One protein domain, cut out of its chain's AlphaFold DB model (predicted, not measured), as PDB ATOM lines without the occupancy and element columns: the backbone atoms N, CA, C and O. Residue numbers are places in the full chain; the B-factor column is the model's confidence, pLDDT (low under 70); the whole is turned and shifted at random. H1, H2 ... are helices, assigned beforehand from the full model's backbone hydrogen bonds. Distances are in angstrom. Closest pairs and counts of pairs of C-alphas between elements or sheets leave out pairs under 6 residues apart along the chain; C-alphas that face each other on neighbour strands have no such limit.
ATOM      1  N   ALA A 140      86.542  32.798 -40.352       89.56
ATOM      2  CA  ALA A 140      87.327  32.337 -39.211       89.56
ATOM      3  C   ALA A 140      88.195  31.116 -39.554       89.56
ATOM      4  O   ALA A 140      89.353  31.057 -39.132       89.56
ATOM      5  N   ASP A 141      87.673  30.182 -40.352       90.69
ATOM      6  CA  ASP A 141      88.406  28.989 -40.788       90.69
ATOM      7  C   ASP A 141      89.556  29.364 -41.731       90.69
ATOM      8  O   ASP A 141      90.697  28.935 -41.527       90.69
ATOM      9  N   VAL A 142      89.292  30.255 -42.693       89.69
ATOM     10  CA  VAL A 142      90.323  30.777 -43.604       89.69
ATOM     11  C   VAL A 142      91.411  31.515 -42.831       89.69
ATOM     12  O   VAL A 142      92.600  31.262 -43.043       89.69
ATOM     13  N   LEU A 143      91.028  32.404 -41.908       91.38
ATOM     14  CA  LEU A 143      91.983  33.155 -41.096       91.38
ATOM     15  C   LEU A 143      92.855  32.215 -40.256       91.38
ATOM     16  O   LEU A 143      94.078  32.365 -40.242       91.38
ATOM     17  N   ARG A 144      92.251  31.218 -39.601       91.56
ATOM     18  CA  ARG A 144      92.974  30.211 -38.816       91.56
ATOM     19  C   ARG A 144      93.975  29.449 -39.680       91.56
ATOM     20  O   ARG A 144      95.148  29.374 -39.317       91.56
ATOM     21  N   ARG A 145      93.561  28.976 -40.859       90.75
ATOM     22  CA  ARG A 145      94.439  28.282 -41.812       90.75
ATOM     23  C   ARG A 145      95.611  29.155 -42.267       90.75
ATOM     24  O   ARG A 145      96.736  28.666 -42.373       90.75
ATOM     25  N   MET A 146      95.382  30.446 -42.511       88.56
ATOM     26  CA  MET A 146      96.447  31.392 -42.868       88.56
ATOM     27  C   MET A 146      97.426  31.630 -41.716       88.56
ATOM     28  O   MET A 146      98.637  31.669 -41.945       88.56
ATOM     29  N   VAL A 147      96.927  31.751 -40.483       90.06
ATOM     30  CA  VAL A 147      97.769  31.890 -39.287       90.06
ATOM     31  C   VAL A 147      98.618  30.635 -39.081       90.06
ATOM     32  O   VAL A 147      99.830  30.751 -38.921       90.06
ATOM     33  N   GLU A 148      98.033  29.440 -39.172       87.38
ATOM     34  CA  GLU A 148      98.757  28.164 -39.063       87.38
ATOM     35  C   GLU A 148      99.832  28.010 -40.149       87.38
ATOM     36  O   GLU A 148     100.981  27.670 -39.857       87.38
ATOM     37  N   ALA A 149      99.497  28.334 -41.401       86.44
ATOM     38  CA  ALA A 149     100.459  28.348 -42.498       86.44
ATOM     39  C   ALA A 149     101.599  29.357 -42.270       86.44
ATOM     40  O   ALA A 149     102.745  29.065 -42.610       86.44
ATOM     41  N   GLY A 150     101.308  30.526 -41.691       84.62
ATOM     42  CA  GLY A 150     102.315  31.519 -41.317       84.62
ATOM     43  C   GLY A 150     103.229  31.040 -40.188       84.62
ATOM     44  O   GLY A 150     104.444  31.198 -40.281       84.62
ATOM     45  N   LEU A 151     102.666  30.396 -39.161       82.88
ATOM     46  CA  LEU A 151     103.419  29.829 -38.038       82.88
ATOM     47  C   LEU A 151     104.386  28.736 -38.499       82.88
ATOM     48  O   LEU A 151     105.534  28.736 -38.074       82.88
ATOM     49  N   ASN A 152     103.965  27.871 -39.426       80.69
ATOM     50  CA  ASN A 152     104.818  26.818 -39.990       80.69
ATOM     51  C   ASN A 152     106.018  27.355 -40.798       80.69
ATOM     52  O   ASN A 152     106.957  26.608 -41.055       80.69
ATOM     53  N   ARG A 153     105.997  28.627 -41.222       78.81
ATOM     54  CA  ARG A 153     107.133  29.282 -41.902       78.81
ATOM     55  C   ARG A 153     108.154  29.862 -40.926       78.81
ATOM     56  O   ARG A 153     109.255  30.211 -41.341       78.81
ATOM     57  N   LEU A 154     107.783  30.025 -39.658       74.00
ATOM     58  CA  LEU A 154     108.700  30.475 -38.625       74.00
ATOM     59  C   LEU A 154     109.474  29.248 -38.141       74.00
ATOM     60  O   LEU A 154     108.886  28.312 -37.615       74.00
ATOM     61  N   ASP A 155     110.798  29.267 -38.292       61.97
ATOM     62  CA  ASP A 155     111.723  28.161 -37.968       61.97
ATOM     63  C   ASP A 155     111.855  27.889 -36.444       61.97
ATOM     64  O   ASP A 155     112.828  27.315 -35.955       61.97
ATOM     65  N   ASN A 156     110.880  28.351 -35.656       62.31
ATOM     66  CA  ASN A 156     110.852  28.274 -34.204       62.31
ATOM     67  C   ASN A 156     110.022  27.072 -33.756       62.31
ATOM     68  O   ASN A 156     108.886  26.886 -34.192       62.31
ATOM     69  N   ALA A 157     110.562  26.293 -32.816       59.88
ATOM     70  CA  ALA A 157     109.818  25.237 -32.145       59.88
ATOM     71  C   ALA A 157     108.513  25.819 -31.583       59.88
ATOM     72  O   ALA A 157     108.542  26.699 -30.723       59.88
ATOM     73  N   MET A 158     107.377  25.354 -32.104       69.06
ATOM     74  CA  MET A 158     106.043  25.724 -31.643       69.06
ATOM     75  C   MET A 158     105.907  25.335 -30.168       69.06
ATOM     76  O   MET A 158     105.592  24.193 -29.839       69.06
ATOM     77  N   THR A 159     106.211  26.280 -29.281       81.06
ATOM     78  CA  THR A 159     106.047  26.109 -27.839       81.06
ATOM     79  C   THR A 159     104.573  26.219 -27.476       81.06
ATOM     80  O   THR A 159     103.789  26.882 -28.165       81.06
ATOM     81  N   ASP A 160     104.194  25.598 -26.361       81.62
ATOM     82  CA  ASP A 160     102.823  25.668 -25.854       81.62
ATOM     83  C   ASP A 160     102.382  27.118 -25.581       81.62
ATOM     84  O   ASP A 160     101.212  27.451 -25.754       81.62
ATOM     85  N   ASP A 161     103.316  28.009 -25.233       86.12
ATOM     86  CA  ASP A 161     103.043  29.430 -24.986       86.12
ATOM     87  C   ASP A 161     102.599  30.175 -26.259       86.12
ATOM     88  O   ASP A 161     101.592  30.885 -26.256       86.12
ATOM     89  N   VAL A 162     103.281  29.940 -27.387       85.38
ATOM     90  CA  VAL A 162     102.916  30.532 -28.687       85.38
ATOM     91  C   VAL A 162     101.554  30.020 -29.150       85.38
ATOM     92  O   VAL A 162     100.720  30.811 -29.591       85.38
ATOM     93  N   ARG A 163     101.291  28.715 -29.002       84.94
ATOM     94  CA  ARG A 163      99.989  28.126 -29.353       84.94
ATOM     95  C   ARG A 163      98.861  28.728 -28.520       84.94
ATOM     96  O   ARG A 163      97.858  29.168 -29.076       84.94
ATOM     97  N   ASN A 164      99.045  28.803 -27.203       89.81
ATOM     98  CA  ASN A 164      98.060  29.399 -26.303       89.81
ATOM     99  C   ASN A 164      97.795  30.865 -26.654       89.81
ATOM    100  O   ASN A 164      96.647  31.311 -26.606       89.81
ATOM    101  N   ARG A 165      98.832  31.615 -27.049       90.00
ATOM    102  CA  ARG A 165      98.661  33.008 -27.457       90.00
ATOM    103  C   ARG A 165      97.856  33.145 -28.749       90.00
ATOM    104  O   ARG A 165      96.988  34.010 -28.815       90.00
ATOM    105  N   VAL A 166      98.115  32.304 -29.749       90.75
ATOM    106  CA  VAL A 166      97.382  32.314 -31.027       90.75
ATOM    107  C   VAL A 166      95.895  32.044 -30.810       90.75
ATOM    108  O   VAL A 166      95.066  32.804 -31.307       90.75
ATOM    109  N   GLU A 167      95.548  31.038 -30.005       92.00
ATOM    110  CA  GLU A 167      94.146  30.738 -29.685       92.00
ATOM    111  C   GLU A 167      93.450  31.900 -28.967       92.00
ATOM    112  O   GLU A 167      92.308  32.238 -29.282       92.00
ATOM    113  N   GLN A 168      94.145  32.563 -28.037       93.75
ATOM    114  CA  GLN A 168      93.608  33.741 -27.354       93.75
ATOM    115  C   GLN A 168      93.323  34.896 -28.319       93.75
ATOM    116  O   GLN A 168      92.300  35.565 -28.173       93.75
ATOM    117  N   GLU A 169      94.212  35.167 -29.276       93.69
ATOM    118  CA  GLU A 169      94.009  36.261 -30.232       93.69
ATOM    119  C   GLU A 169      92.921  35.924 -31.262       93.69
ATOM    120  O   GLU A 169      92.049  36.759 -31.494       93.69
ATOM    121  N   LEU A 170      92.889  34.699 -31.802       92.88
ATOM    122  CA  LEU A 170      91.808  34.255 -32.696       92.88
ATOM    123  C   LEU A 170      90.439  34.345 -32.010       92.88
ATOM    124  O   LEU A 170      89.477  34.815 -32.614       92.88
ATOM    125  N   HIS A 171      90.356  33.976 -30.729       93.25
ATOM    126  CA  HIS A 171      89.128  34.136 -29.954       93.25
ATOM    127  C   HIS A 171      88.699  35.607 -29.833       93.25
ATOM    128  O   HIS A 171      87.535  35.924 -30.073       93.25
ATOM    129  N   LYS A 172      89.622  36.523 -29.503       93.06
ATOM    130  CA  LYS A 172      89.316  37.964 -29.407       93.06
ATOM    131  C   LYS A 172      88.865  38.553 -30.741       93.06
ATOM    132  O   LYS A 172      87.956  39.375 -30.743       93.06
ATOM    133  N   ILE A 173      89.488  38.143 -31.845       91.69
ATOM    134  CA  ILE A 173      89.121  38.581 -33.199       91.69
ATOM    135  C   ILE A 173      87.673  38.183 -33.505       91.69
ATOM    136  O   ILE A 173      86.906  39.024 -33.974       91.69
ATOM    137  N   GLY A 174      87.274  36.957 -33.152       88.44
ATOM    138  CA  GLY A 174      85.898  36.495 -33.351       88.44
ATOM    139  C   GLY A 174      84.857  37.194 -32.480       88.44
ATOM    140  O   GLY A 174      83.718  37.358 -32.906       88.44
ATOM    141  N   LEU A 175      85.232  37.694 -31.294       87.81
ATOM    142  CA  LEU A 175      84.324  38.493 -30.452       87.81
ATOM    143  C   LEU A 175      83.934  39.833 -31.092       87.81
ATOM    144  O   LEU A 175      82.885  40.382 -30.758       87.81
ATOM    145  N   VAL A 176      84.783  40.374 -31.968       87.56
ATOM    146  CA  VAL A 176      84.557  41.659 -32.648       87.56
ATOM    147  C   VAL A 176      84.229  41.497 -34.135       87.56
ATOM    148  O   VAL A 176      84.097  42.506 -34.825       87.56
ATOM    149  N   HIS A 177      84.090  40.259 -34.621       83.94
ATOM    150  CA  HIS A 177      83.824  39.925 -36.025       83.94
ATOM    151  C   HIS A 177      84.803  40.592 -37.015       83.94
ATOM    152  O   HIS A 177      84.403  41.134 -38.047       83.94
ATOM    153  N   ALA A 178      86.098  40.616 -36.670       87.00
ATOM    154  CA  ALA A 178      87.142  41.286 -37.457       87.00
ATOM    155  C   ALA A 178      87.881  40.361 -38.446       87.00
ATOM    156  O   ALA A 178      88.882  40.769 -39.039       87.00
ATOM    157  N   GLU A 179      87.418  39.127 -38.644       89.75
ATOM    158  CA  GLU A 179      88.039  38.148 -39.539       89.75
ATOM    159  C   GLU A 179      88.060  38.645 -40.986       89.75
ATOM    160  O   GLU A 179      89.115  38.666 -41.619       89.75
ATOM    161  N   GLU A 180      86.915  39.121 -41.484       86.25
ATOM    162  CA  GLU A 180      86.786  39.640 -42.851       86.25
ATOM    163  C   GLU A 180      87.687  40.860 -43.085       86.25
ATOM    164  O   GLU A 180      88.313  40.982 -44.138       86.25
ATOM    165  N   TYR A 181      87.828  41.733 -42.079       86.31
ATOM    166  CA  TYR A 181      88.747  42.871 -42.136       86.31
ATOM    167  C   TYR A 181      90.200  42.414 -42.305       86.31
ATOM    168  O   TYR A 181      90.909  42.896 -43.192       86.31
ATOM    169  N   LEU A 182      90.651  41.472 -41.471       88.88
ATOM    170  CA  LEU A 182      92.029  40.981 -41.513       88.88
ATOM    171  C   LEU A 182      92.333  40.251 -42.822       88.88
ATOM    172  O   LEU A 182      93.419  40.426 -43.380       88.88
ATOM    173  N   LEU A 183      91.376  39.479 -43.338       88.25
ATOM    174  CA  LEU A 183      91.512  38.800 -44.623       88.25
ATOM    175  C   LEU A 183      91.578  39.797 -45.783       88.25
ATOM    176  O   LEU A 183      92.476  39.680 -46.614       88.25
ATOM    177  N   ALA A 184      90.720  40.820 -45.798       86.12
ATOM    178  CA  ALA A 184      90.751  41.863 -46.822       86.12
ATOM    179  C   ALA A 184      92.089  42.622 -46.836       86.12
ATOM    180  O   ALA A 184      92.690  42.813 -47.893       86.12
ATOM    181  N   VAL A 185      92.596  43.024 -45.665       86.69
ATOM    182  CA  VAL A 185      93.901  43.699 -45.552       86.69
ATOM    183  C   VAL A 185      95.038  42.787 -46.016       86.69
ATOM    184  O   VAL A 185      95.964  43.241 -46.691       86.69
ATOM    185  N   THR A 186      94.974  41.498 -45.677       85.62
ATOM    186  CA  THR A 186      96.009  40.537 -46.069       85.62
ATOM    187  C   THR A 186      96.006  40.279 -47.576       85.62
ATOM    188  O   THR A 186      97.078  40.262 -48.176       85.62
ATOM    189  N   ASP A 187      94.833  40.153 -48.205       85.31
ATOM    190  CA  ASP A 187      94.694  40.041 -49.664       85.31
ATOM    191  C   ASP A 187      95.244  41.285 -50.379       85.31
ATOM    192  O   ASP A 187      96.069  41.160 -51.284       85.31
ATOM    193  N   MET A 188      94.890  42.492 -49.915       84.62
ATOM    194  CA  MET A 188      95.442  43.742 -50.460       84.62
ATOM    195  C   MET A 188      96.971  43.767 -50.389       84.62
ATOM    196  O   MET A 188      97.636  44.090 -51.372       84.62
ATOM    197  N   LYS A 189      97.539  43.399 -49.236       85.25
ATOM    198  CA  LYS A 189      98.991  43.335 -49.060       85.25
ATOM    199  C   LYS A 189      99.632  42.330 -50.023       85.25
ATOM    200  O   LYS A 189     100.627  42.667 -50.659       85.25
ATOM    201  N   GLN A 190      99.073  41.125 -50.140       82.69
ATOM    202  CA  GLN A 190      99.614  40.076 -51.005       82.69
ATOM    203  C   GLN A 190      99.630  40.514 -52.475       82.69
ATOM    204  O   GLN A 190     100.650  40.366 -53.144       82.69
ATOM    205  N   ARG A 191      98.546  41.138 -52.955       83.38
ATOM    206  CA  ARG A 191      98.471  41.667 -54.326       83.38
ATOM    207  C   ARG A 191      99.521  42.741 -54.594       83.38
ATOM    208  O   ARG A 191     100.202  42.672 -55.609       83.38
ATOM    209  N   LEU A 192      99.715  43.675 -53.660       83.81
ATOM    210  CA  LEU A 192     100.756  44.703 -53.783       83.81
ATOM    211  C   LEU A 192     102.168  44.104 -53.812       83.81
ATOM    212  O   LEU A 192     103.044  44.607 -54.515       83.81
ATOM    213  N   GLU A 193     102.426  43.049 -53.042       82.38
ATOM    214  CA  GLU A 193     103.717  42.358 -53.070       82.38
ATOM    215  C   GLU A 193     103.944  41.619 -54.394       82.38
ATOM    216  O   GLU A 193     105.064  41.621 -54.904       82.38
ATOM    217  N   ASP A 194     102.905  41.017 -54.966       81.00
ATOM    218  CA  ASP A 194     103.002  40.275 -56.223       81.00
ATOM    219  C   ASP A 194     103.109  41.211 -57.443       81.00
ATOM    220  O   ASP A 194     103.923  40.958 -58.331       81.00
ATOM    221  N   GLU A 195     102.420  42.357 -57.441       79.00
ATOM    222  CA  GLU A 195     102.599  43.423 -58.440       79.00
ATOM    223  C   GLU A 195     104.013  44.027 -58.396       79.00
ATOM    224  O   GLU A 195     104.646  44.234 -59.434       79.00
ATOM    225  N   ASN A 196     104.569  44.259 -57.201       71.75
ATOM    226  CA  ASN A 196     105.938  44.765 -57.055       71.75
ATOM    227  C   ASN A 196     107.009  43.734 -57.451       71.75
ATOM    228  O   ASN A 196     108.101  44.120 -57.887       71.75
ATOM    229  N   LYS A 197     106.727  42.431 -57.312       65.62
ATOM    230  CA  LYS A 197     107.583  41.360 -57.847       65.62
ATOM    231  C   LYS A 197     107.500  41.297 -59.368       65.62
ATOM    232  O   LYS A 197     108.553  41.259 -59.993       65.62
ATOM    233  N   GLY A 198     106.299  41.376 -59.948       60.41
ATOM    234  CA  GLY A 198     106.099  41.426 -61.400       60.41
ATOM    235  C   GLY A 198     106.805  42.621 -62.041       60.41
ATOM    236  O   GLY A 198     107.579  42.455 -62.972       60.41
ATOM    237  N   THR A 199     106.681  43.808 -61.440       58.28
ATOM    238  CA  THR A 199     107.374  45.020 -61.912       58.28
ATOM    239  C   THR A 199     108.904  44.886 -61.828       58.28
ATOM    240  O   THR A 199     109.621  45.357 -62.706       58.28
ATOM    241  N   ASN A 200     109.434  44.218 -60.794       55.09
ATOM    242  CA  ASN A 200     110.872  43.936 -60.677       55.09
ATOM    243  C   ASN A 200     111.363  42.841 -61.639       55.09
ATOM    244  O   ASN A 200     112.524  42.876 -62.045       55.09
ATOM    245  N   GLU A 201     110.534  41.852 -61.974       54.47
ATOM    246  CA  GLU A 201     110.862  40.826 -62.972       54.47
ATOM    247  C   GLU A 201     110.816  41.388 -64.397       54.47
ATOM    248  O   GLU A 201     111.738  41.124 -65.170       54.47
ATOM    249  N   ASP A 202     109.842  42.248 -64.703       51.62
ATOM    250  CA  ASP A 202     109.742  42.966 -65.978       51.62
ATOM    251  C   ASP A 202     110.931  43.923 -66.179       51.62
ATOM    252  O   ASP A 202     111.541  43.948 -67.249       51.62
ATOM    253  N   LEU A 203     111.350  44.647 -65.130       48.28
ATOM    254  CA  LEU A 203     112.559  45.483 -65.161       48.28
ATOM    255  C   LEU A 203     113.838  44.652 -65.382       48.28
ATOM    256  O   LEU A 203     114.696  45.050 -66.168       48.28
ATOM    257  N   LYS A 204     113.949  43.465 -64.770       49.66
ATOM    258  CA  LYS A 204     115.078  42.543 -65.008       49.66
ATOM    259  C   LYS A 204     115.076  41.937 -66.414       49.66
ATOM    260  O   LYS A 204     116.149  41.641 -66.934       49.66
ATOM    261  N   GLN A 205     113.909  41.740 -67.031       48.31
ATOM    262  CA  GLN A 205     113.809  41.322 -68.432       48.31
ATOM    263  C   GLN A 205     114.167  42.454 -69.404       48.31
ATOM    264  O   GLN A 205     114.789  42.184 -70.431       48.31
ATOM    265  N   CYS A 206     113.850  43.710 -69.077       40.22
ATOM    266  CA  CYS A 206     114.291  44.870 -69.856       40.22
ATOM    267  C   CYS A 206     115.814  45.093 -69.788       40.22
ATOM    268  O   CYS A 206     116.416  45.401 -70.815       40.22
ATOM    269  N   ASP A 207     116.448  44.856 -68.636       39.72
ATOM    270  CA  ASP A 207     117.911  44.956 -68.472       39.72
ATOM    271  C   ASP A 207     118.692  43.801 -69.139       39.72
ATOM    272  O   ASP A 207     119.910  43.877 -69.271       39.72
ATOM    273  N   ALA A 208     118.015  42.737 -69.589       41.97
ATOM    274  CA  ALA A 208     118.618  41.638 -70.353       41.97
ATOM    275  C   ALA A 208     118.552  41.840 -71.885       41.97
ATOM    276  O   ALA A 208     119.001  40.974 -72.641       41.97
TER     277      ALA A 208
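What this domain is: This is residues 140 to 208 of the 210 residues of an uncharacterized protein of Bifidobacterium callitrichos (UniProt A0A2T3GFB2). Two shorter helices, H1 and H2, run nearly opposite ways near each other, and a long third helix, H3, starts at their foot and runs outward as an arm. The end of H2 and the start of H3 meet as a V, their lines at 69.7 degrees, with H1 in the angle between them, and residues 187 to 208, of which 187 to 206 belong to H3, stick out free. The printed part has 69 residues with three named helices, in the order H1, H2, H3, and no named strand; the class is all helix. It is only just extended, close to loose, with a radius of gyration of the C-alphas of 16.7 A, and its outline is flat, spanning 50 by 30 by 13 A.

How they stand to each other: H1, residues 140 to 151, and H2, residues 160 to 175, are close but not clearly touching; their closest C-alphas, those of Ala 140 and Gly 174, are 7.3 A apart. They run opposite ways at a shallow tilt of 28 degrees. H1 touches H3, residues 179 to 206, with residues 140 to 143 alone, and H3 touches H1 with residues 179 to 183 alone. Their closest C-alphas, those of Ala 140 and Glu 179, are 5.9 A apart, and the two helices run the same way at a steep tilt of 50 degrees. H2 and H3 are close but not clearly touching, with the C-alphas of Ile 173 and Glu 179 closest at 6.4 A. They run opposite ways at a steep tilt of 69.7 degrees, only just short of about perpendicular. In H1, H2 and H3 every O i to N i+4 pair is within hydrogen-bond range.

Where its parts are: H1 begins at C-alpha 140, at (87.327, 32.337, -39.211), and is 16.3 A long from first to last C-alpha. H2 measures 23.0 A and ends at C-alpha 175, at (84.324, 38.493, -30.452). H3 measures 40.7 A and ends at C-alpha 206, at (114.291, 44.870, -69.856).

The domain as a whole: The two C-alphas farthest apart, those of Leu 175 and Ala 208, are 52.7 A apart. The printed part has no cut. The link from H1 to H2 is short, with 8 residues, and that from H2 to H3 is tight, with 3. Residues 152 to 161, of which 160 and 161 belong to H2, also stand free. The mean pLDDT of the printed part is 79.1, and residues 155 to 158 and 197 to 208 are under 70.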